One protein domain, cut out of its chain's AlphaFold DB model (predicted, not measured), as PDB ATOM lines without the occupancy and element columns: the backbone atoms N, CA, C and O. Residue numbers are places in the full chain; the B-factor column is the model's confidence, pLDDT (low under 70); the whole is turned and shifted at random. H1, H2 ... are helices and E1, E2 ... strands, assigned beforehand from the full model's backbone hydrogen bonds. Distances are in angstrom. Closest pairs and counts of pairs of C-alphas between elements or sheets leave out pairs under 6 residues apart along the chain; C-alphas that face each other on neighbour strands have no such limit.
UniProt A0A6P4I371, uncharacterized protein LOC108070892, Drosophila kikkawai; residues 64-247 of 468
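Overview. This is residues 64 to 247 of the 468 residues of the protein "uncharacterized protein LOC108070892" of Drosophila kikkawai (UniProt A0A6P4I371). A long helix, H3, runs through the middle of a rounded body of crossed helices, with H6 crossing it, H1, H2 and H7 gathered about its beginning, and H4 near its second half. H5 packs on H6, away from H3, while a small hairpin of strands, E1 and E2, lies at the rim of the body with the short last helix H8 beside it. The 184 printed residues hold eight named helices and two named strands, in the order H1 H2 E1 E2 H3 H4 H5 H6 H7 H8; the two-stranded sheet is antiparallel, and the class is mostly helix. The whole is compact, with a radius of gyration of the C-alphas of 16.3 A and spans of 41 by 36 by 31 A.

Arrangement. Begin with H1, residues 64 to 80; its residues 73 to 80 touch H2, residues 84 to 95, closest at the C-alphas of Ala 77 and Ala 87, 5.1 A. Next find the hairpin of E1, residues 104 to 107, and E2, residues 110 to 113, where N 105 and O 112 are 3.0 A apart and N 107 and O 110 2.8 A, within hydrogen-bond range. Then comes the hub, H3, residues 146 to 168, which touches five helices. Its residues 158 to 165 touch H4, residues 180 to 184, closest at the C-alphas of Asn 165 and Leu 183, 7.6 A. H5, residues 189 to 198, is apart from H3 but touches H6, residues 206 to 214, closest at the C-alphas of Leu 194 and Ile 206, 6.7 A. H6 is about perpendicular to H3 at 85 degrees, and their closest C-alphas, Gln 155 and Cys 214, are 5.6 A apart. H7, residues 218 to 222, touches H1, closest at the C-alphas of Val 72 and Leu 221, 6.4 A. H8, residues 238 to 246, touches no helix; its closest C-alpha to E2 is Val 246, 5.9 A from that of Phe 112. In each of the eight helices every O i to N i+4 pair is within hydrogen-bond range.

Along the chain. Find C-alpha 64 at (198.965, 242.850, 127.114); from there H1 runs 24.3 A to C-alpha 80. H2 is 16.2 A long. H3 runs 32.8 A from C-alpha 146 at (197.780, 238.383, 139.558) to C-alpha 168. H8 ends at C-alpha 246, at (204.815, 223.983, 160.978).

Size, cuts and confidence. The C-alphas farthest apart, of Arg 64 and Arg 109, are 45.9 A apart. The printed part has no cut. The links E2 to H3, H3 to H4 and H7 to H8 are long. Mean pLDDT of the printed part is 75.8; look for values under 70 at residues 64 to 65, 105 to 129 and 223 to 247.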
ATOM      1  N   ARG A  64     198.608 244.247 126.808       67.50
ATOM      2  CA  ARG A  64     198.965 242.850 127.114       67.50
ATOM      3  C   ARG A  64     198.198 242.272 128.319       67.50
ATOM      4  O   ARG A  64     197.934 241.073 128.334       67.50
ATOM      5  N   TRP A  65     197.818 243.106 129.293       68.12
ATOM      6  CA  TRP A  65     196.984 242.756 130.454       68.12
ATOM      7  C   TRP A  65     195.611 242.255 130.011       68.12
ATOM      8  O   TRP A  65     195.194 241.151 130.366       68.12
ATOM      9  N   LEU A  66     194.936 243.066 129.187       76.19
ATOM     10  CA  LEU A  66     193.586 242.802 128.693       76.19
ATOM     11  C   LEU A  66     193.558 241.497 127.899       76.19
ATOM     12  O   LEU A  66     192.692 240.661 128.135       76.19
ATOM     13  N   GLU A  67     194.540 241.286 127.024       80.81
ATOM     14  CA  GLU A  67     194.606 240.096 126.177       80.81
ATOM     15  C   GLU A  67     194.917 238.803 126.959       80.81
ATOM     16  O   GLU A  67     194.261 237.784 126.732       80.81
ATOM     17  N   VAL A  68     195.852 238.818 127.919       80.50
ATOM     18  CA  VAL A  68     196.139 237.630 128.754       80.50
ATOM     19  C   VAL A  68     194.934 237.278 129.629       80.50
ATOM     20  O   VAL A  68     194.484 236.129 129.623       80.50
ATOM     21  N   ASN A  69     194.346 238.259 130.320       84.50
ATOM     22  CA  ASN A  69     193.180 238.016 131.169       84.50
ATOM     23  C   ASN A  69     191.958 237.582 130.348       84.50
ATOM     24  O   ASN A  69     191.236 236.676 130.765       84.50
ATOM     25  N   ARG A  70     191.766 238.129 129.138       87.12
ATOM     26  CA  ARG A  70     190.745 237.663 128.188       87.12
ATOM     27  C   ARG A  70     190.947 236.193 127.823       87.12
ATOM     28  O   ARG A  70     189.997 235.422 127.936       87.12
ATOM     29  N   ARG A  71     192.161 235.773 127.443       88.88
ATOM     30  CA  ARG A  71     192.461 234.362 127.123       88.88
ATOM     31  C   ARG A  71     192.140 233.432 128.291       88.88
ATOM     32  O   ARG A  71     191.474 232.418 128.085       88.88
ATOM     33  N   VAL A  72     192.543 233.799 129.508       89.75
ATOM     34  CA  VAL A  72     192.249 233.032 130.732       89.75
ATOM     35  C   VAL A  72     190.739 232.935 130.990       89.75
ATOM     36  O   VAL A  72     190.234 231.837 131.213       89.75
ATOM     37  N   ILE A  73     189.996 234.044 130.889       91.19
ATOM     38  CA  ILE A  73     188.535 234.076 131.089       91.19
ATOM     39  C   ILE A  73     187.803 233.213 130.053       91.19
ATOM     40  O   ILE A  73     186.950 232.410 130.428       91.19
ATOM     41  N   TYR A  74     188.131 233.334 128.762       92.25
ATOM     42  CA  TYR A  74     187.485 232.544 127.703       92.25
ATOM     43  C   TYR A  74     187.837 231.049 127.797       92.25
ATOM     44  O   TYR A  74     186.974 230.202 127.559       92.25
ATOM     45  N   ALA A  75     189.069 230.703 128.188       93.38
ATOM     46  CA  ALA A  75     189.457 229.317 128.434       93.38
ATOM     47  C   ALA A  75     188.709 228.721 129.641       93.38
ATOM     48  O   ALA A  75     188.171 227.617 129.540       93.38
ATOM     49  N   LEU A  76     188.603 229.468 130.748       93.56
ATOM     50  CA  LEU A  76     187.835 229.069 131.931       93.56
ATOM     51  C   LEU A  76     186.343 228.900 131.596       93.56
ATOM     52  O   LEU A  76     185.755 227.881 131.941       93.56
ATOM     53  N   ALA A  77     185.745 229.844 130.861       94.50
ATOM     54  CA  ALA A  77     184.361 229.767 130.387       94.50
ATOM     55  C   ALA A  77     184.097 228.477 129.593       94.50
ATOM     56  O   ALA A  77     183.189 227.708 129.925       94.50
ATOM     57  N   LYS A  78     184.963 228.190 128.608       95.25
ATOM     58  CA  LYS A  78     184.907 226.972 127.788       95.25
ATOM     59  C   LYS A  78     185.030 225.695 128.626       95.25
ATOM     60  O   LYS A  78     184.310 224.740 128.357       95.25
ATOM     61  N   ARG A  79     185.909 225.666 129.636       95.06
ATOM     62  CA  ARG A  79     186.080 224.507 130.535       95.06
ATOM     63  C   ARG A  79     184.909 224.307 131.501       95.06
ATOM     64  O   ARG A  79     184.548 223.169 131.768       95.06
ATOM     65  N   MET A  80     184.292 225.382 131.991       93.31
ATOM     66  CA  MET A  80     183.130 225.302 132.889       93.31
ATOM     67  C   MET A  80     181.804 225.023 132.162       93.31
ATOM     68  O   MET A  80     180.793 224.808 132.825       93.31
ATOM     69  N   GLY A  81     181.767 225.083 130.824       93.56
ATOM     70  CA  GLY A  81     180.512 225.030 130.063       93.56
ATOM     71  C   GLY A  81     179.604 226.235 130.342       93.56
ATOM     72  O   GLY A  81     178.381 226.109 130.347       93.56
ATOM     73  N   ARG A  82     180.196 227.402 130.634       93.69
ATOM     74  CA  ARG A  82     179.493 228.643 130.995       93.69
ATOM     75  C   ARG A  82     179.893 229.780 130.061       93.69
ATOM     76  O   ARG A  82     180.887 229.701 129.345       93.69
ATOM     77  N   SER A  83     179.101 230.846 130.061       93.38
ATOM     78  CA  SER A  83     179.352 232.005 129.207       93.38
ATOM     79  C   SER A  83     180.555 232.837 129.708       93.38
ATOM     80  O   SER A  83     180.870 232.792 130.907       93.38
ATOM     81  N   PRO A  84     181.251 233.602 128.837       91.62
ATOM     82  CA  PRO A  84     182.407 234.416 129.232       91.62
ATOM     83  C   PRO A  84     182.101 235.420 130.349       91.62
ATOM     84  O   PRO A  84     182.961 235.708 131.176       91.62
ATOM     85  N   GLU A  85     180.863 235.906 130.422       88.19
ATOM     86  CA  GLU A  85     180.373 236.849 131.430       88.19
ATOM     87  C   GLU A  85     180.266 236.189 132.809       88.19
ATOM     88  O   GLU A  85     180.674 236.771 133.815       88.19
ATOM     89  N   ALA A  86     179.759 234.953 132.862       89.62
ATOM     90  CA  ALA A  86     179.687 234.167 134.091       89.62
ATOM     91  C   ALA A  86     181.091 233.798 134.597       89.62
ATOM     92  O   ALA A  86     181.355 233.885 135.797       89.62
ATOM     93  N   ALA A  87     182.009 233.459 133.685       91.81
ATOM     94  CA  ALA A  87     183.410 233.209 134.016       91.81
ATOM     95  C   ALA A  87     184.139 234.476 134.487       91.81
ATOM     96  O   ALA A  87     184.860 234.424 135.480       91.81
ATOM     97  N   HIS A  88     183.914 235.621 133.840       89.31
ATOM     98  CA  HIS A  88     184.475 236.903 134.260       89.31
ATOM     99  C   HIS A  88     183.965 237.324 135.646       89.31
ATOM    100  O   HIS A  88     184.762 237.702 136.500       89.31
ATOM    101  N   TYR A  89     182.661 237.188 135.913       89.75
ATOM    102  CA  TYR A  89     182.097 237.475 137.236       89.75
ATOM    103  C   TYR A  89     182.636 236.522 138.317       89.75
ATOM    104  O   TYR A  89     182.954 236.969 139.418       89.75
ATOM    105  N   ALA A  90     182.819 235.234 138.006       91.19
ATOM    106  CA  ALA A  90     183.468 234.288 138.916       91.19
ATOM    107  C   ALA A  90     184.944 234.638 139.178       91.19
ATOM    108  O   ALA A  90     185.390 234.576 140.322       91.19
ATOM    109  N   VAL A  91     185.682 235.070 138.152       91.75
ATOM    110  CA  VAL A  91     187.062 235.568 138.271       91.75
ATOM    111  C   VAL A  91     187.143 236.816 139.153       91.75
ATOM    112  O   VAL A  91     187.967 236.848 140.062       91.75
ATOM    113  N   LEU A  92     186.268 237.808 138.958       90.88
ATOM    114  CA  LEU A  92     186.209 238.996 139.821       90.88
ATOM    115  C   LEU A  92     185.917 238.619 141.279       90.88
ATOM    116  O   LEU A  92     186.576 239.110 142.192       90.88
ATOM    117  N   LEU A  93     184.967 237.709 141.508       92.19
ATOM    118  CA  LEU A  93     184.649 237.222 142.850       92.19
ATOM    119  C   LEU A  93     185.817 236.485 143.527       92.19
ATOM    120  O   LEU A  93     185.925 236.546 144.749       92.19
ATOM    121  N   LEU A  94     186.685 235.815 142.762       92.94
ATOM    122  CA  LEU A  94     187.927 235.224 143.271       92.94
ATOM    123  C   LEU A  94     188.984 236.304 143.560       92.94
ATOM    124  O   LEU A  94     189.585 236.288 144.627       92.94
ATOM    125  N   LEU A  95     189.178 237.282 142.670       91.75
ATOM    126  CA  LEU A  95     190.164 238.358 142.858       91.75
ATOM    127  C   LEU A  95     189.908 239.203 144.125       91.75
ATOM    128  O   LEU A  95     190.854 239.621 144.787       91.75
ATOM    129  N   TYR A  96     188.645 239.410 144.503       91.38
ATOM    130  CA  TYR A  96     188.272 240.135 145.728       91.38
ATOM    131  C   TYR A  96     187.985 239.227 146.941       91.38
ATOM    132  O   TYR A  96     187.493 239.699 147.970       91.38
ATOM    133  N   ALA A  97     188.290 237.929 146.859       92.69
ATOM    134  CA  ALA A  97     188.098 236.998 147.967       92.69
ATOM    135  C   ALA A  97     189.165 237.150 149.069       92.69
ATOM    136  O   ALA A  97     190.315 237.513 148.821       92.69
ATOM    137  N   ASN A  98     188.792 236.809 150.307       92.56
ATOM    138  CA  ASN A  98     189.738 236.713 151.416       92.56
ATOM    139  C   ASN A  98     190.289 235.282 151.528       92.56
ATOM    140  O   ASN A  98     189.611 234.369 152.000       92.56
ATOM    141  N   TYR A  99     191.548 235.103 151.141       89.19
ATOM    142  CA  TYR A  99     192.282 233.841 151.229       89.19
ATOM    143  C   TYR A  99     192.976 233.644 152.583       89.19
ATOM    144  O   TYR A  99     193.638 232.630 152.785       89.19
ATOM    145  N   GLY A 100     192.811 234.553 153.550       84.38
ATOM    146  CA  GLY A 100     193.514 234.531 154.838       84.38
ATOM    147  C   GLY A 100     193.265 233.284 155.692       84.38
ATOM    148  O   GLY A 100     194.073 232.987 156.571       84.38
ATOM    149  N   LYS A 101     192.190 232.529 155.422       84.12
ATOM    150  CA  LYS A 101     191.972 231.186 155.987       84.12
ATOM    151  C   LYS A 101     192.584 230.067 155.139       84.12
ATOM    152  O   LYS A 101     193.252 229.203 155.688       84.12
ATOM    153  N   VAL A 102     192.438 230.115 153.811       83.06
ATOM    154  CA  VAL A 102     193.067 229.156 152.874       83.06
ATOM    155  C   VAL A 102     194.592 229.138 153.045       83.06
ATOM    156  O   VAL A 102     195.225 228.092 152.978       83.06
ATOM    157  N   LEU A 103     195.175 230.299 153.351       75.25
ATOM    158  CA  LEU A 103     196.598 230.506 153.613       75.25
ATOM    159  C   LEU A 103     197.007 230.234 155.079       75.25
ATOM    160  O   LEU A 103     198.140 230.537 155.454       75.25
ATOM    161  N   ARG A 104     196.123 229.694 155.936       71.44
ATOM    162  CA  ARG A 104     196.407 229.406 157.357       71.44
ATOM    163  C   ARG A 104     195.739 228.111 157.826       71.44
ATOM    164  O   ARG A 104     194.570 228.107 158.204       71.44
ATOM    165  N   ILE A 105     196.515 227.035 157.933       60.47
ATOM    166  CA  ILE A 105     196.039 225.779 158.525       60.47
ATOM    167  C   ILE A 105     195.898 225.968 160.043       60.47
ATOM    168  O   ILE A 105     196.877 226.111 160.781       60.47
ATOM    169  N   ALA A 106     194.653 225.993 160.518       51.56
ATOM    170  CA  ALA A 106     194.316 226.097 161.932       51.56
ATOM    171  C   ALA A 106     194.192 224.699 162.560       51.56
ATOM    172  O   ALA A 106     193.242 223.972 162.285       51.56
ATOM    173  N   GLN A 107     195.130 224.325 163.435       50.19
ATOM    174  CA  GLN A 107     195.133 223.032 164.118       50.19
ATOM    175  C   GLN A 107     195.012 223.211 165.640       50.19
ATOM    176  O   GLN A 107     195.960 223.586 166.338       50.19
ATOM    177  N   LYS A 108     193.824 222.908 166.178       67.06
ATOM    178  CA  LYS A 108     193.469 223.016 167.608       67.06
ATOM    179  C   LYS A 108     193.813 224.395 168.207       67.06
ATOM    180  O   LYS A 108     193.045 225.335 168.053       67.06
ATOM    181  N   ARG A 109     194.951 224.518 168.906       47.03
ATOM    182  CA  ARG A 109     195.399 225.743 169.605       47.03
ATOM    183  C   ARG A 109     196.458 226.555 168.842       47.03
ATOM    184  O   ARG A 109     196.954 227.539 169.382       47.03
ATOM    185  N   ARG A 110     196.855 226.145 167.631       47.06
ATOM    186  CA  ARG A 110     197.890 226.818 166.828       47.06
ATOM    187  C   ARG A 110     197.400 227.028 165.398       47.06
ATOM    188  O   ARG A 110     196.889 226.106 164.775       47.06
ATOM    189  N   SER A 111     197.562 228.242 164.876       46.97
ATOM    190  CA  SER A 111     197.408 228.517 163.446       46.97
ATOM    191  C   SER A 111     198.783 228.581 162.807       46.97
ATOM    192  O   SER A 111     199.598 229.404 163.227       46.97
ATOM    193  N   PHE A 112     199.012 227.772 161.787       46.75
ATOM    194  CA  PHE A 112     200.255 227.757 161.039       46.75
ATOM    195  C   PHE A 112     200.036 228.435 159.678       46.75
ATOM    196  O   PHE A 112     199.019 228.161 159.031       46.75
ATOM    197  N   PRO A 113     200.915 229.355 159.242       51.78
ATOM    198  CA  PRO A 113     200.824 229.917 157.901       51.78
ATOM    199  C   PRO A 113     201.093 228.810 156.879       51.78
ATOM    200  O   PRO A 113     202.033 228.033 157.034       51.78
ATOM    201  N   VAL A 114     200.286 228.734 155.821       51.88
ATOM    202  CA  VAL A 114     200.608 227.862 154.689       51.88
ATOM    203  C   VAL A 114     201.886 228.400 154.033       51.88
ATOM    204  O   VAL A 114     201.949 229.598 153.735       51.88
ATOM    205  N   PRO A 115     202.906 227.559 153.800       43.56
ATOM    206  CA  PRO A 115     204.139 227.966 153.167       43.56
ATOM    207  C   PRO A 115     203.844 228.463 151.768       43.56
ATOM    208  O   PRO A 115     203.449 227.717 150.868       43.56
ATOM    209  N   ARG A 116     204.096 229.757 151.612       47.66
ATOM    210  CA  ARG A 116     204.456 230.409 150.360       47.66
ATOM    211  C   ARG A 116     205.408 229.462 149.617       47.66
ATOM    212  O   ARG A 116     206.493 229.192 150.123       47.66
ATOM    213  N   CYS A 117     204.915 228.835 148.542       41.56
ATOM    214  CA  CYS A 117     205.447 227.567 148.029       41.56
ATOM    215  C   CYS A 117     206.946 227.646 147.720       41.56
ATOM    216  O   CYS A 117     207.290 228.268 146.726       41.56
ATOM    217  N   GLY A 118     207.778 226.978 148.532       37.81
ATOM    218  CA  GLY A 118     209.238 227.138 148.560       37.81
ATOM    219  C   GLY A 118     209.978 226.643 147.316       37.81
ATOM    220  O   GLY A 118     210.651 225.613 147.351       37.81
ATOM    221  N   PHE A 119     209.885 227.409 146.236       45.34
ATOM    222  CA  PHE A 119     210.664 227.282 145.014       45.34
ATOM    223  C   PHE A 119     211.660 228.450 144.975       45.34
ATOM    224  O   PHE A 119     211.319 229.499 144.436       45.34
ATOM    225  N   PRO A 120     212.914 228.294 145.446       41.84
ATOM    226  CA  PRO A 120     213.864 229.410 145.602       41.84
ATOM    227  C   PRO A 120     214.276 230.138 144.300       41.84
ATOM    228  O   PRO A 120     215.070 231.071 144.348       41.84
ATOM    229  N   GLU A 121     213.748 229.724 143.145       40.84
ATOM    230  CA  GLU A 121     213.908 230.361 141.829       40.84
ATOM    231  C   GLU A 121     212.565 230.809 141.199       40.84
ATOM    232  O   GLU A 121     212.566 231.575 140.240       40.84
ATOM    233  N   GLN A 122     211.416 230.321 141.692       44.94
ATOM    234  CA  GLN A 122     210.066 230.572 141.148       44.94
ATOM    235  C   GLN A 122     208.998 230.644 142.259       44.94
ATOM    236  O   GLN A 122     207.884 230.134 142.119       44.94
ATOM    237  N   ASP A 123     209.323 231.278 143.386       43.41
ATOM    238  CA  ASP A 123     208.371 231.518 144.466       43.41
ATOM    239  C   ASP A 123     207.251 232.461 143.981       43.41
ATOM    240  O   ASP A 123     207.382 233.684 144.050       43.41
ATOM    241  N   PHE A 124     206.088 231.904 143.614       44.59
ATOM    242  CA  PHE A 124     204.826 232.624 143.320       44.59
ATOM    243  C   PHE A 124     204.358 233.594 144.434       44.59
ATOM    244  O   PHE A 124     203.345 234.279 144.292       44.59
ATOM    245  N   PHE A 125     205.079 233.632 145.553       44.72
ATOM    246  CA  PHE A 125     204.756 234.317 146.793       44.72
ATOM    247  C   PHE A 125     205.914 235.137 147.407       44.72
ATOM    248  O   PHE A 125     205.657 235.819 148.409       44.72
ATOM    249  N   CYS A 126     207.155 235.050 146.890       36.94
ATOM    250  CA  CYS A 126     208.351 235.601 147.560       36.94
ATOM    251  C   CYS A 126     209.260 236.472 146.670       36.94
ATOM    252  O   CYS A 126     209.830 237.438 147.180       36.94
ATOM    253  N   THR A 127     209.405 236.197 145.367       38.03
ATOM    254  CA  THR A 127     210.278 236.988 144.473       38.03
ATOM    255  C   THR A 127     209.563 238.220 143.907       38.03
ATOM    256  O   THR A 127     209.140 238.249 142.753       38.03
ATOM    257  N   GLY A 128     209.459 239.267 144.733       43.31
ATOM    258  CA  GLY A 128     208.968 240.592 144.327       43.31
ATOM    259  C   GLY A 128     207.518 240.869 144.727       43.31
ATOM    260  O   GLY A 128     206.620 240.860 143.889       43.31
ATOM    261  N   GLY A 129     207.310 241.165 146.014       58.00
ATOM    262  CA  GLY A 129     205.991 241.448 146.586       58.00
ATOM    263  C   GLY A 129     205.205 240.174 146.907       58.00
ATOM    264  O   GLY A 129     205.232 239.195 146.165       58.00
ATOM    265  N   SER A 130     204.496 240.164 148.039       72.00
ATOM    266  CA  SER A 130     203.595 239.047 148.318       72.00
ATOM    267  C   SER A 130     202.288 239.235 147.561       72.00
ATOM    268  O   SER A 130     201.691 240.310 147.605       72.00
ATOM    269  N   LEU A 131     201.824 238.168 146.905       83.75
ATOM    270  CA  LEU A 131     200.538 238.129 146.204       83.75
ATOM    271  C   LEU A 131     199.358 238.477 147.133       83.75
ATOM    272  O   LEU A 131     198.356 239.013 146.671       83.75
ATOM    273  N   PHE A 132     199.501 238.214 148.438       88.06
ATOM    274  CA  PHE A 132     198.502 238.492 149.467       88.06
ATOM    275  C   PHE A 132     199.062 239.396 150.568       88.06
ATOM    276  O   PHE A 132     200.206 239.229 150.992       88.06
ATOM    277  N   ASN A 133     198.235 240.310 151.071       87.88
ATOM    278  CA  ASN A 133     198.535 241.090 152.270       87.88
ATOM    279  C   ASN A 133     198.325 240.255 153.551       87.88
ATOM    280  O   ASN A 133     197.802 239.139 153.509       87.88
ATOM    281  N   ASP A 134     198.707 240.794 154.711       83.88
ATOM    282  CA  ASP A 134     198.640 240.067 155.993       83.88
ATOM    283  C   ASP A 134     197.206 239.750 156.457       83.88
ATOM    284  O   ASP A 134     196.994 238.853 157.277       83.88
ATOM    285  N   SER A 135     196.202 240.450 155.915       85.25
ATOM    286  CA  SER A 135     194.782 240.146 156.117       85.25
ATOM    287  C   SER A 135     194.221 239.137 155.103       85.25
ATOM    288  O   SER A 135     193.084 238.698 155.267       85.25
ATOM    289  N   GLY A 136     195.010 238.698 154.115       86.69
ATOM    290  CA  GLY A 136     194.686 237.610 153.189       86.69
ATOM    291  C   GLY A 136     193.947 238.009 151.909       86.69
ATOM    292  O   GLY A 136     193.458 237.127 151.207       86.69
ATOM    293  N   PHE A 137     193.844 239.299 151.594       90.38
ATOM    294  CA  PHE A 137     193.368 239.782 150.291       90.38
ATOM    295  C   PHE A 137     194.541 239.926 149.313       90.38
ATOM    296  O   PHE A 137     195.691 240.029 149.745       90.38
ATOM    297  N   LEU A 138     194.268 239.967 148.007       90.31
ATOM    298  CA  LEU A 138     195.299 240.264 147.006       90.31
ATOM    299  C   LEU A 138     195.847 241.688 147.190       90.31
ATOM    300  O   LEU A 138     195.088 242.612 147.481       90.31
ATOM    301  N   THR A 139     197.161 241.858 147.032       88.50
ATOM    302  CA  THR A 139     197.836 243.167 147.149       88.50
ATOM    303  C   THR A 139     197.527 244.084 145.973       88.50
ATOM    304  O   THR A 139     197.173 245.240 146.184       88.50
ATOM    305  N   ASP A 140     197.591 243.549 144.754       85.81
ATOM    306  CA  ASP A 140     197.080 244.189 143.543       85.81
ATOM    307  C   ASP A 140     196.235 243.178 142.740       85.81
ATOM    308  O   ASP A 140     196.792 242.401 141.953       85.81
ATOM    309  N   PRO A 141     194.895 243.150 142.920       86.75
ATOM    310  CA  PRO A 141     193.997 242.287 142.146       86.75
ATOM    311  C   PRO A 141     193.944 242.651 140.652       86.75
ATOM    312  O   PRO A 141     193.426 241.864 139.861       86.75
ATOM    313  N   MET A 142     194.475 243.815 140.262       81.56
ATOM    314  CA  MET A 142     194.467 244.349 138.902       81.56
ATOM    315  C   MET A 142     195.865 244.368 138.258       81.56
ATOM    316  O   MET A 142     196.016 244.922 137.174       81.56
ATOM    317  N   ALA A 143     196.877 243.703 138.826       81.38
ATOM    318  CA  ALA A 143     198.152 243.453 138.143       81.38
ATOM    319  C   ALA A 143     198.024 242.340 137.072       81.38
ATOM    320  O   ALA A 143     197.230 241.409 137.239       81.38
ATOM    321  N   PRO A 144     198.811 242.385 135.971       73.44
ATOM    322  CA  PRO A 144     198.649 241.481 134.820       73.44
ATOM    323  C   PRO A 144     198.840 240.010 135.172       73.44
ATOM    324  O   PRO A 144     198.108 239.151 134.686       73.44
ATOM    325  N   ASP A 145     199.793 239.717 136.051       78.94
ATOM    326  CA  ASP A 145     200.072 238.345 136.450       78.94
ATOM    327  C   ASP A 145     199.154 237.859 137.576       78.94
ATOM    328  O   ASP A 145     199.108 236.657 137.822       78.94
ATOM    329  N   THR A 146     198.470 238.749 138.308       85.06
ATOM    330  CA  THR A 146     197.780 238.383 139.558       85.06
ATOM    331  C   THR A 146     196.716 237.321 139.326       85.06
ATOM    332  O   THR A 146     196.660 236.350 140.080       85.06
ATOM    333  N   LEU A 147     195.928 237.433 138.252       88.06
ATOM    334  CA  LEU A 147     194.942 236.410 137.912       88.06
ATOM    335  C   LEU A 147     195.609 235.060 137.610       88.06
ATOM    336  O   LEU A 147     195.195 234.033 138.145       88.06
ATOM    337  N   ALA A 148     196.664 235.050 136.792       84.88
ATOM    338  CA  ALA A 148     197.380 233.823 136.450       84.88
ATOM    339  C   ALA A 148     198.040 233.182 137.685       84.88
ATOM    340  O   ALA A 148     197.885 231.983 137.904       84.88
ATOM    341  N   LYS A 149     198.706 233.982 138.531       86.06
ATOM    342  CA  LYS A 149     199.322 233.561 139.800       86.06
ATOM    343  C   LYS A 149     198.274 233.000 140.774       86.06
ATOM    344  O   LYS A 149     198.498 231.942 141.355       86.06
ATOM    345  N   LEU A 150     197.110 233.649 140.900       90.25
ATOM    346  CA  LEU A 150     196.004 233.198 141.751       90.25
ATOM    347  C   LEU A 150     195.428 231.854 141.289       90.25
ATOM    348  O   LEU A 150     195.342 230.918 142.081       90.25
ATOM    349  N   LEU A 151     195.028 231.739 140.019       90.69
ATOM    350  CA  LEU A 151     194.420 230.501 139.526       90.69
ATOM    351  C   LEU A 151     195.436 229.349 139.493       90.69
ATOM    352  O   LEU A 151     195.068 228.205 139.760       90.69
ATOM    353  N   ARG A 152     196.721 229.649 139.253       87.06
ATOM    354  CA  ARG A 152     197.802 228.665 139.349       87.06
ATOM    355  C   ARG A 152     198.000 228.162 140.779       87.06
ATOM    356  O   ARG A 152     198.084 226.954 140.969       87.06
ATOM    357  N   MET A 153     197.980 229.049 141.777       88.25
ATOM    358  CA  MET A 153     198.017 228.675 143.198       88.25
ATOM    359  C   MET A 153     196.876 227.706 143.555       88.25
ATOM    360  O   MET A 153     197.121 226.684 144.195       88.25
ATOM    361  N   LEU A 154     195.654 227.963 143.071       90.25
ATOM    362  CA  LEU A 154     194.510 227.061 143.268       90.25
ATOM    363  C   LEU A 154     194.704 225.700 142.575       90.25
ATOM    364  O   LEU A 154     194.397 224.663 143.160       90.25
ATOM    365  N   GLN A 155     195.248 225.683 141.354       89.56
ATOM    366  CA  GLN A 155     195.556 224.447 140.624       89.56
ATOM    367  C   GLN A 155     196.644 223.616 141.331       89.56
ATOM    368  O   GLN A 155     196.505 222.396 141.457       89.56
ATOM    369  N   ASP A 156     197.708 224.256 141.822       83.00
ATOM    370  CA  ASP A 156     198.798 223.599 142.556       83.00
ATOM    371  C   ASP A 156     198.337 223.078 143.931       83.00
ATOM    372  O   ASP A 156     198.746 221.990 144.342       83.00
ATOM    373  N   TYR A 157     197.426 223.785 144.609       83.94
ATOM    374  CA  TYR A 157     196.786 223.335 145.851       83.94
ATOM    375  C   TYR A 157     196.001 222.025 145.655       83.94
ATOM    376  O   TYR A 157     196.249 221.036 146.351       83.94
ATOM    377  N   ILE A 158     195.114 221.981 144.652       87.25
ATOM    378  CA  ILE A 158     194.336 220.777 144.309       87.25
ATOM    379  C   ILE A 158     195.271 219.625 143.897       87.25
ATOM    380  O   ILE A 158     195.070 218.479 144.300       87.25
ATOM    381  N   SER A 159     196.325 219.927 143.133       85.75
ATOM    382  CA  SER A 159     197.298 218.927 142.670       85.75
ATOM    383  C   SER A 159     198.058 218.275 143.832       85.75
ATOM    384  O   SER A 159     198.149 217.049 143.885       85.75
ATOM    385  N   ARG A 160     198.522 219.063 144.816       81.38
ATOM    386  CA  ARG A 160     199.162 218.550 146.045       81.38
ATOM    387  C   ARG A 160     198.231 217.620 146.832       81.38
ATOM    388  O   ARG A 160     198.671 216.576 147.307       81.38
ATOM    389  N   LEU A 161     196.944 217.954 146.948       81.44
ATOM    390  CA  LEU A 161     195.965 217.110 147.650       81.44
ATOM    391  C   LEU A 161     195.661 215.801 146.903       81.44
ATOM    392  O   LEU A 161     195.551 214.753 147.541       81.44
ATOM    393  N   ARG A 162     195.610 215.830 145.565       86.31
ATOM    394  CA  ARG A 162     195.501 214.623 144.724       86.31
ATOM    395  C   ARG A 162     196.712 213.695 144.897       86.31
ATOM    396  O   ARG A 162     196.538 212.489 145.072       86.31
ATOM    397  N   GLU A 163     197.929 214.243 144.916       82.44
ATOM    398  CA  GLU A 163     199.155 213.476 145.199       82.44
ATOM    399  C   GLU A 163     199.145 212.853 146.604       82.44
ATOM    400  O   GLU A 163     199.517 211.687 146.767       82.44
ATOM    401  N   LEU A 164     198.679 213.596 147.613       78.31
ATOM    402  CA  LEU A 164     198.538 213.093 148.979       78.31
ATOM    403  C   LEU A 164     197.499 211.973 149.082       78.31
ATOM    404  O   LEU A 164     197.804 210.948 149.689       78.31
ATOM    405  N   ASN A 165     196.325 212.095 148.453       85.44
ATOM    406  CA  ASN A 165     195.345 211.006 148.470       85.44
ATOM    407  C   ASN A 165     195.897 209.738 147.819       85.44
ATOM    408  O   ASN A 165     195.883 208.674 148.433       85.44
ATOM    409  N   LYS A 166     196.483 209.856 146.621       86.50
ATOM    410  CA  LYS A 166     197.101 208.723 145.915       86.50
ATOM    411  C   LYS A 166     198.141 207.982 146.768       86.50
ATOM    412  O   LYS A 166     198.383 206.794 146.558       86.50
ATOM    413  N   LYS A 167     198.756 208.678 147.729       84.56
ATOM    414  CA  LYS A 167     199.794 208.147 148.609       84.56
ATOM    415  C   LYS A 167     199.291 207.605 149.948       84.56
ATOM    416  O   LYS A 167     199.762 206.554 150.374       84.56
ATOM    417  N   PHE A 168     198.371 208.306 150.610       82.19
ATOM    418  CA  PHE A 168     197.879 207.964 151.955       82.19
ATOM    419  C   PHE A 168     196.511 207.292 151.960       82.19
ATOM    420  O   PHE A 168     196.070 206.821 153.003       82.19
ATOM    421  N   LYS A 169     195.871 207.205 150.790       89.31
ATOM    422  CA  LYS A 169     194.627 206.476 150.535       89.31
ATOM    423  C   LYS A 169     193.437 206.931 151.391       89.31
ATOM    424  O   LYS A 169     192.489 206.171 151.570       89.31
ATOM    425  N   TRP A 170     193.474 208.171 151.892       82.94
ATOM    426  CA  TRP A 170     192.512 208.704 152.866       82.94
ATOM    427  C   TRP A 170     191.085 208.889 152.323       82.94
ATOM    428  O   TRP A 170     190.148 209.023 153.103       82.94
ATOM    429  N   TYR A 171     190.913 208.869 151.000       85.19
ATOM    430  CA  TYR A 171     189.639 208.995 150.305       85.19
ATOM    431  C   TYR A 171     189.626 208.018 149.124       85.19
ATOM    432  O   TYR A 171     190.597 207.945 148.367       85.19
ATOM    433  N   ALA A 172     188.552 207.230 149.001       89.00
ATOM    434  CA  ALA A 172     188.366 206.205 147.963       89.00
ATOM    435  C   ALA A 172     189.627 205.346 147.685       89.00
ATOM    436  O   ALA A 172     189.982 205.076 146.541       89.00
ATOM    437  N   ASN A 173     190.344 204.935 148.739       89.25
ATOM    438  CA  ASN A 173     191.586 204.149 148.667       89.25
ATOM    439  C   ASN A 173     192.721 204.759 147.811       89.25
ATOM    440  O   ASN A 173     193.636 204.045 147.387       89.25
ATOM    441  N   GLY A 174     192.702 206.078 147.592       86.12
ATOM    442  CA  GLY A 174     193.670 206.805 146.764       86.12
ATOM    443  C   GLY A 174     193.210 207.061 145.326       86.12
ATOM    444  O   GLY A 174     193.950 207.680 144.560       86.12
ATOM    445  N   GLU A 175     192.006 206.618 144.959       88.69
ATOM    446  CA  GLU A 175     191.309 207.070 143.757       88.69
ATOM    447  C   GLU A 175     190.750 208.483 143.981       88.69
ATOM    448  O   GLU A 175     190.259 208.805 145.060       88.69
ATOM    449  N   ASP A 176     190.805 209.337 142.960       79.50
ATOM    450  CA  ASP A 176     190.214 210.685 143.019       79.50
ATOM    451  C   ASP A 176     188.826 210.758 142.359       79.50
ATOM    452  O   ASP A 176     188.036 211.635 142.686       79.50
ATOM    453  N   ARG A 177     188.532 209.842 141.418       83.75
ATOM    454  CA  ARG A 177     187.270 209.751 140.641       83.75
ATOM    455  C   ARG A 177     186.844 211.047 139.923       83.75
ATOM    456  O   ARG A 177     185.703 211.180 139.493       83.75
ATOM    457  N   ASP A 178     187.764 212.007 139.803       80.88
ATOM    458  CA  ASP A 178     187.506 213.408 139.451       80.88
ATOM    459  C   ASP A 178     186.433 214.089 140.335       80.88
ATOM    460  O   ASP A 178     185.821 215.091 139.943       80.88
ATOM    461  N   GLU A 179     186.249 213.578 141.558       85.94
ATOM    462  CA  GLU A 179     185.384 214.082 142.627       85.94
ATOM    463  C   GLU A 179     186.185 214.964 143.602       85.94
ATOM    464  O   GLU A 179     186.208 214.757 144.814       85.94
ATOM    465  N   ILE A 180     186.837 216.002 143.069       86.12
ATOM    466  CA  ILE A 180     187.738 216.901 143.817       86.12
ATOM    467  C   ILE A 180     187.082 217.466 145.100       86.12
ATOM    468  O   ILE A 180     187.757 217.660 146.108       86.12
ATOM    469  N   LEU A 181     185.762 217.701 145.098       86.94
ATOM    470  CA  LEU A 181     185.019 218.133 146.292       86.94
ATOM    471  C   LEU A 181     184.960 217.081 147.405       86.94
ATOM    472  O   LEU A 181     184.980 217.450 148.577       86.94
ATOM    473  N   CYS A 182     184.875 215.800 147.057       86.69
ATOM    474  CA  CYS A 182     184.837 214.699 148.011       86.69
ATOM    475  C   CYS A 182     186.235 214.438 148.595       86.69
ATOM    476  O   CYS A 182     186.350 214.173 149.788       86.69
ATOM    477  N   LEU A 183     187.289 214.617 147.784       85.69
ATOM    478  CA  LEU A 183     188.683 214.647 148.238       85.69
ATOM    479  C   LEU A 183     188.957 215.804 149.219       85.69
ATOM    480  O   LEU A 183     189.595 215.596 150.247       85.69
ATOM    481  N   LEU A 184     188.516 217.025 148.896       85.00
ATOM    482  CA  LEU A 184     188.684 218.193 149.772       85.00
ATOM    483  C   LEU A 184     187.859 218.050 151.065       85.00
ATOM    484  O   LEU A 184     188.331 218.373 152.153       85.00
ATOM    485  N   GLY A 185     186.625 217.557 150.944       85.06
ATOM    486  CA  GLY A 185     185.652 217.508 152.029       85.06
ATOM    487  C   GLY A 185     185.033 218.875 152.346       85.06
ATOM    488  O   GLY A 185     185.497 219.932 151.922       85.06
ATOM    489  N   GLU A 186     183.945 218.877 153.119       83.88
ATOM    490  CA  GLU A 186     183.192 220.112 153.408       83.88
ATOM    491  C   GLU A 186     183.911 221.082 154.355       83.88
ATOM    492  O   GLU A 186     183.608 222.276 154.373       83.88
ATOM    493  N   GLN A 187     184.837 220.561 155.162       80.19
ATOM    494  CA  GLN A 187     185.568 221.332 156.168       80.19
ATOM    495  C   GLN A 187     186.786 222.064 155.600       80.19
ATOM    496  O   GLN A 187     187.343 222.911 156.299       80.19
ATOM    497  N   ASP A 188     187.186 221.780 154.360       87.44
ATOM    498  CA  ASP A 188     188.312 222.441 153.710       87.44
ATOM    499  C   ASP A 188     188.105 223.962 153.568       87.44
ATOM    500  O   ASP A 188     187.006 224.448 153.301       87.44
ATOM    501  N   GLU A 189     189.180 224.735 153.737       87.81
ATOM    502  CA  GLU A 189     189.124 226.198 153.698       87.81
ATOM    503  C   GLU A 189     188.867 226.742 152.288       87.81
ATOM    504  O   GLU A 189     188.175 227.755 152.156       87.81
ATOM    505  N   LEU A 190     189.364 226.085 151.232       89.62
ATOM    506  CA  LEU A 190     189.079 226.487 149.854       89.62
ATOM    507  C   LEU A 190     187.629 226.145 149.482       89.62
ATOM    508  O   LEU A 190     186.927 227.008 148.956       89.62
ATOM    509  N   VAL A 191     187.128 224.952 149.820       90.62
ATOM    510  CA  VAL A 191     185.707 224.596 149.645       90.62
ATOM    511  C   VAL A 191     184.808 225.570 150.399       90.62
ATOM    512  O   VAL A 191     183.825 226.052 149.835       90.62
ATOM    513  N   ARG A 192     185.147 225.921 151.645       91.38
ATOM    514  CA  ARG A 192     184.362 226.862 152.454       91.38
ATOM    515  C   ARG A 192     184.395 228.284 151.890       91.38
ATOM    516  O   ARG A 192     183.359 228.948 151.885       91.38
ATOM    517  N   LEU A 193     185.537 228.735 151.363       92.69
ATOM    518  CA  LEU A 193     185.654 230.011 150.654       92.69
ATOM    519  C   LEU A 193     184.788 230.021 149.384       92.69
ATOM    520  O   LEU A 193     183.995 230.939 149.183       92.69
ATOM    521  N   LEU A 194     184.868 228.974 148.560       92.75
ATOM    522  CA  LEU A 194     184.061 228.846 147.344       92.75
ATOM    523  C   LEU A 194     182.558 228.745 147.663       92.75
ATOM    524  O   LEU A 194     181.752 229.365 146.971       92.75
ATOM    525  N   ARG A 195     182.163 228.064 148.750       93.19
ATOM    526  CA  ARG A 195     180.774 228.058 149.253       93.19
ATOM    527  C   ARG A 195     180.319 229.447 149.708       93.19
ATOM    528  O   ARG A 195     179.211 229.840 149.365       93.19
ATOM    529  N   ALA A 196     181.160 230.225 150.389       92.25
ATOM    530  CA  ALA A 196     180.822 231.601 150.773       92.25
ATOM    531  C   ALA A 196     180.651 232.544 149.561       92.25
ATOM    532  O   ALA A 196     179.841 233.468 149.603       92.25
ATOM    533  N   ILE A 197     181.387 232.307 148.471       91.62
ATOM    534  CA  ILE A 197     181.352 233.137 147.257       91.62
ATOM    535  C   ILE A 197     180.183 232.765 146.322       91.62
ATOM    536  O   ILE A 197     179.495 233.655 145.796       91.62
ATOM    537  N   PHE A 198     179.980 231.458 146.108       90.69
ATOM    538  CA  PHE A 198     179.122 230.885 145.062       90.69
ATOM    539  C   PHE A 198     177.917 230.089 145.584       90.69
ATOM    540  O   PHE A 198     176.988 229.860 144.820       90.69
ATOM    541  N   GLY A 199     177.888 229.676 146.857       80.94
ATOM    542  CA  GLY A 199     176.926 228.688 147.376       80.94
ATOM    543  C   GLY A 199     175.445 229.062 147.249       80.94
ATOM    544  O   GLY A 199     174.608 228.173 147.154       80.94
ATOM    545  N   ASN A 200     175.132 230.358 147.166       70.25
ATOM    546  CA  ASN A 200     173.770 230.881 146.995       70.25
ATOM    547  C   ASN A 200     173.522 231.427 145.568       70.25
ATOM    548  O   ASN A 200     172.698 232.327 145.393       70.25
ATOM    549  N   LYS A 201     174.310 231.013 144.561       72.94
ATOM    550  CA  LYS A 201     174.322 231.625 143.218       72.94
ATOM    551  C   LYS A 201     174.543 230.596 142.102       72.94
ATOM    552  O   LYS A 201     175.650 230.095 141.931       72.94
ATOM    553  N   ASP A 202     173.568 230.440 141.207       72.50
ATOM    554  CA  ASP A 202     173.611 229.507 140.058       72.50
ATOM    555  C   ASP A 202     174.656 229.831 138.966       72.50
ATOM    556  O   ASP A 202     174.664 229.215 137.898       72.50
ATOM    557  N   VAL A 203     175.536 230.813 139.193       77.44
ATOM    558  CA  VAL A 203     176.501 231.342 138.213       77.44
ATOM    559  C   VAL A 203     177.522 230.278 137.801       77.44
ATOM    560  O   VAL A 203     177.730 230.074 136.603       77.44
ATOM    561  N   VAL A 204     178.143 229.601 138.775       85.56
ATOM    562  CA  VAL A 204     179.127 228.529 138.556       85.56
ATOM    563  C   VAL A 204     179.028 227.494 139.687       85.56
ATOM    564  O   VAL A 204     179.293 227.836 140.839       85.56
ATOM    565  N   PRO A 205     178.713 226.221 139.389       90.31
ATOM    566  CA  PRO A 205     178.822 225.133 140.354       90.31
ATOM    567  C   PRO A 205     180.278 224.904 140.770       90.31
ATOM    568  O   PRO A 205     181.154 224.715 139.926       90.31
ATOM    569  N   ILE A 206     180.532 224.833 142.078       91.75
ATOM    570  CA  ILE A 206     181.874 224.623 142.642       91.75
ATOM    571  C   ILE A 206     182.619 223.402 142.045       91.75
ATOM    572  O   ILE A 206     183.797 223.564 141.725       91.75
ATOM    573  N   PRO A 207     182.010 222.214 141.806       91.00
ATOM    574  CA  PRO A 207     182.755 221.107 141.197       91.00
ATOM    575  C   PRO A 207     183.118 221.364 139.725       91.00
ATOM    576  O   PRO A 207     184.177 220.924 139.280       91.00
ATOM    577  N   GLN A 208     182.300 222.122 138.980       92.00
ATOM    578  CA  GLN A 208     182.629 222.536 137.608       92.00
ATOM    579  C   GLN A 208     183.789 223.540 137.598       92.00
ATOM    580  O   GLN A 208     184.682 223.418 136.764       92.00
ATOM    581  N   LEU A 209     183.826 224.477 138.555       92.56
ATOM    582  CA  LEU A 209     184.951 225.400 138.734       92.56
ATOM    583  C   LEU A 209     186.251 224.652 139.062       92.56
ATOM    584  O   LEU A 209     187.262 224.880 138.407       92.56
ATOM    585  N   LEU A 210     186.232 223.747 140.045       92.12
ATOM    586  CA  LEU A 210     187.425 223.000 140.464       92.12
ATOM    587  C   LEU A 210     187.976 222.113 139.337       92.12
ATOM    588  O   LEU A 210     189.181 222.131 139.091       92.12
ATOM    589  N   ARG A 211     187.108 221.409 138.594       92.38
ATOM    590  CA  ARG A 211     187.521 220.632 137.413       92.38
ATOM    591  C   ARG A 211     188.098 221.537 136.320       92.38
ATOM    592  O   ARG A 211     189.187 221.272 135.822       92.38
ATOM    593  N   ALA A 212     187.442 222.659 136.020       93.62
ATOM    594  CA  ALA A 212     187.937 223.625 135.042       93.62
ATOM    595  C   ALA A 212     189.299 224.237 135.424       93.62
ATOM    596  O   ALA A 212     190.114 224.481 134.539       93.62
ATOM    597  N   LEU A 213     189.573 224.450 136.718       91.88
ATOM    598  CA  LEU A 213     190.878 224.905 137.215       91.88
ATOM    599  C   LEU A 213     191.975 223.842 137.050       91.88
ATOM    600  O   LEU A 213     193.110 224.193 136.733       91.88
ATOM    601  N   CYS A 214     191.655 222.553 137.200       90.75
ATOM    602  CA  CYS A 214     192.584 221.475 136.853       90.75
ATOM    603  C   CYS A 214     192.869 221.428 135.343       90.75
ATOM    604  O   CYS A 214     194.033 221.351 134.958       90.75
ATOM    605  N   ASP A 215     191.837 221.557 134.506       91.75
ATOM    606  CA  ASP A 215     191.918 221.417 133.045       91.75
ATOM    607  C   ASP A 215     192.519 222.636 132.301       91.75
ATOM    608  O   ASP A 215     192.602 222.644 131.061       91.75
ATOM    609  N   LEU A 216     192.894 223.698 133.021       90.94
ATOM    610  CA  LEU A 216     193.499 224.910 132.464       90.94
ATOM    611  C   LEU A 216     195.019 224.772 132.321       90.94
ATOM    612  O   LEU A 216     195.762 224.741 133.305       90.94
ATOM    613  N   ASP A 217     195.503 224.771 131.079       88.44
ATOM    614  CA  ASP A 217     196.935 224.849 130.814       88.44
ATOM    615  C   ASP A 217     197.438 226.301 130.858       88.44
ATOM    616  O   ASP A 217     197.497 227.011 129.851       88.44
ATOM    617  N   PHE A 218     197.849 226.740 132.049       81.44
ATOM    618  CA  PHE A 218     198.464 228.054 132.240       81.44
ATOM    619  C   PHE A 218     199.781 228.234 131.476       81.44
ATOM    620  O   PHE A 218     200.155 229.378 131.228       81.44
ATOM    621  N   ASN A 219     200.455 227.157 131.049       79.88
ATOM    622  CA  ASN A 219     201.656 227.274 130.219       79.88
ATOM    623  C   ASN A 219     201.259 227.895 128.872       79.88
ATOM    624  O   ASN A 219     201.725 228.981 128.547       79.88
ATOM    625  N   TYR A 220     200.303 227.283 128.166       80.19
ATOM    626  CA  TYR A 220     199.755 227.794 126.906       80.19
ATOM    627  C   TYR A 220     199.105 229.186 127.029       80.19
ATOM    628  O   TYR A 220     199.245 230.028 126.143       80.19
ATOM    629  N   LEU A 221     198.398 229.461 128.133       76.12
ATOM    630  CA  LEU A 221     197.682 230.735 128.312       76.12
ATOM    631  C   LEU A 221     198.598 231.927 128.631       76.12
ATOM    632  O   LEU A 221     198.224 233.064 128.342       76.12
ATOM    633  N   THR A 222     199.780 231.685 129.208       70.12
ATOM    634  CA  THR A 222     200.729 232.740 129.618       70.12
ATOM    635  C   THR A 222     202.007 232.799 128.777       70.12
ATOM    636  O   THR A 222     202.798 233.727 128.954       70.12
ATOM    637  N   SER A 223     202.225 231.862 127.842       63.69
ATOM    638  CA  SER A 223     203.481 231.704 127.092       63.69
ATOM    639  C   SER A 223     203.768 232.809 126.063       63.69
ATOM    640  O   SER A 223     203.805 232.577 124.859       63.69
ATOM    641  N   GLY A 224     204.097 234.002 126.557       56.47
ATOM    642  CA  GLY A 224     204.993 234.964 125.909       56.47
ATOM    643  C   GLY A 224     206.393 234.887 126.528       56.47
ATOM    644  O   GLY A 224     206.927 235.920 126.923       56.47
ATOM    645  N   LYS A 225     206.928 233.658 126.653       54.47
ATOM    646  CA  LYS A 225     208.011 233.209 127.561       54.47
ATOM    647  C   LYS A 225     207.624 233.191 129.053       54.47
ATOM    648  O   LYS A 225     207.822 234.167 129.766       54.47
ATOM    649  N   LEU A 226     207.186 232.025 129.530       46.47
ATOM    650  CA  LEU A 226     207.326 231.604 130.929       46.47
ATOM    651  C   LEU A 226     208.055 230.250 130.899       46.47
ATOM    652  O   LEU A 226     207.584 229.320 130.243       46.47
ATOM    653  N   THR A 227     209.261 230.171 131.464       43.47
ATOM    654  CA  THR A 227     210.183 229.040 131.243       43.47
ATOM    655  C   THR A 227     209.894 227.830 132.135       43.47
ATOM    656  O   THR A 227     209.207 227.914 133.151       43.47
ATOM    657  N   SER A 228     210.353 226.664 131.678       47.16
ATOM    658  CA  SER A 228     209.732 225.367 131.960       47.16
ATOM    659  C   SER A 228     209.868 224.838 133.390       47.16
ATOM    660  O   SER A 228     210.926 224.908 134.010       47.16
ATOM    661  N   LYS A 229     208.794 224.163 133.815       45.16
ATOM    662  CA  LYS A 229     208.655 223.320 135.011       45.16
ATOM    663  C   LYS A 229     209.933 222.536 135.358       45.16
ATOM    664  O   LYS A 229     210.303 221.610 134.637       45.16
ATOM    665  N   LYS A 230     210.486 222.777 136.550       42.16
ATOM    666  CA  LYS A 230     210.984 221.668 137.384       42.16
ATOM    667  C   LYS A 230     209.749 220.920 137.916       42.16
ATOM    668  O   LYS A 230     208.703 221.537 138.120       42.16
ATOM    669  N   SER A 231     209.813 219.598 138.073       41.69
ATOM    670  CA  SER A 231     208.670 218.824 138.581       41.69
ATOM    671  C   SER A 231     208.298 219.250 140.011       41.69
ATOM    672  O   SER A 231     209.191 219.631 140.775       41.69
ATOM    673  N   PRO A 232     207.011 219.179 140.410       45.88
ATOM    674  CA  PRO A 232     206.646 219.361 141.810       45.88
ATOM    675  C   PRO A 232     207.397 218.336 142.669       45.88
ATOM    676  O   PRO A 232     207.528 217.162 142.302       45.88
ATOM    677  N   TRP A 233     207.942 218.793 143.796       45.25
ATOM    678  CA  TRP A 233     208.664 217.923 144.718       45.25
ATOM    679  C   TRP A 233     207.707 216.880 145.299       45.25
ATOM    680  O   TRP A 233     206.699 217.230 145.908       45.25
ATOM    681  N   ARG A 234     208.041 215.593 145.131       47.69
ATOM    682  CA  ARG A 234     207.231 214.479 145.645       47.69
ATOM    683  C   ARG A 234     207.130 214.560 147.167       47.69
ATOM    684  O   ARG A 234     208.078 214.187 147.861       47.69
ATOM    685  N   VAL A 235     205.967 214.961 147.673       48.56
ATOM    686  CA  VAL A 235     205.678 215.022 149.111       48.56
ATOM    687  C   VAL A 235     205.877 213.622 149.724       48.56
ATOM    688  O   VAL A 235     205.264 212.636 149.283       48.56
ATOM    689  N   LYS A 236     206.795 213.463 150.691       51.09
ATOM    690  CA  LYS A 236     207.148 212.132 151.218       51.09
ATOM    691  C   LYS A 236     206.135 211.659 152.264       51.09
ATOM    692  O   LYS A 236     205.751 210.493 152.189       51.09
ATOM    693  N   HIS A 237     205.599 212.548 153.101       48.69
ATOM    694  CA  HIS A 237     204.529 212.265 154.068       48.69
ATOM    695  C   HIS A 237     203.413 213.325 154.100       48.69
ATOM    696  O   HIS A 237     203.645 214.487 153.790       48.69
ATOM    697  N   ILE A 238     202.211 212.961 154.570       46.91
ATOM    698  CA  ILE A 238     201.215 213.937 155.076       46.91
ATOM    699  C   ILE A 238     201.875 214.888 156.088       46.91
ATOM    700  O   ILE A 238     201.666 216.099 156.061       46.91
ATOM    701  N   SER A 239     202.747 214.326 156.927       47.44
ATOM    702  CA  SER A 239     203.604 215.040 157.867       47.44
ATOM    703  C   SER A 239     204.562 216.029 157.204       47.44
ATOM    704  O   SER A 239     204.999 216.943 157.887       47.44
ATOM    705  N   ASP A 240     204.884 215.899 155.915       53.03
ATOM    706  CA  ASP A 240     205.726 216.865 155.197       53.03
ATOM    707  C   ASP A 240     204.906 218.077 154.785       53.03
ATOM    708  O   ASP A 240     205.328 219.189 155.069       53.03
ATOM    709  N   LEU A 241     203.703 217.889 154.220       50.47
ATOM    710  CA  LEU A 241     202.797 219.017 153.963       50.47
ATOM    711  C   LEU A 241     202.575 219.804 155.263       50.47
ATOM    712  O   LEU A 241     202.709 221.023 155.286       50.47
ATOM    713  N   TYR A 242     202.314 219.102 156.370       50.25
ATOM    714  CA  TYR A 242     202.142 219.747 157.666       50.25
ATOM    715  C   TYR A 242     203.452 220.235 158.317       50.25
ATOM    716  O   TYR A 242     203.369 221.128 159.150       50.25
ATOM    717  N   SER A 243     204.648 219.747 157.965       47.12
ATOM    718  CA  SER A 243     205.916 220.236 158.553       47.12
ATOM    719  C   SER A 243     206.637 221.295 157.719       47.12
ATOM    720  O   SER A 243     207.302 222.136 158.319       47.12
ATOM    721  N   GLU A 244     206.399 221.382 156.403       47.41
ATOM    722  CA  GLU A 244     206.601 222.632 155.655       47.41
ATOM    723  C   GLU A 244     205.802 223.747 156.359       47.41
ATOM    724  O   GLU A 244     206.345 224.810 156.659       47.41
ATOM    725  N   VAL A 245     204.525 223.476 156.676       37.56
ATOM    726  CA  VAL A 245     203.581 224.397 157.340       37.56
ATOM    727  C   VAL A 245     203.978 224.747 158.781       37.56
ATOM    728  O   VAL A 245     203.821 225.892 159.201       37.56
ATOM    729  N   VAL A 246     204.485 223.786 159.555       37.94
ATOM    730  CA  VAL A 246     204.815 223.983 160.978       37.94
ATOM    731  C   VAL A 246     206.226 224.544 161.199       37.94
ATOM    732  O   VAL A 246     206.434 225.225 162.202       37.94
ATOM    733  N   ASP A 247     207.196 224.272 160.315       41.28
ATOM    734  CA  ASP A 247     208.623 224.497 160.607       41.28
ATOM    735  C   ASP A 247     209.493 224.754 159.338       41.28
ATOM    736  O   ASP A 247     210.435 224.005 159.040       41.28
TER     737      ASP A 247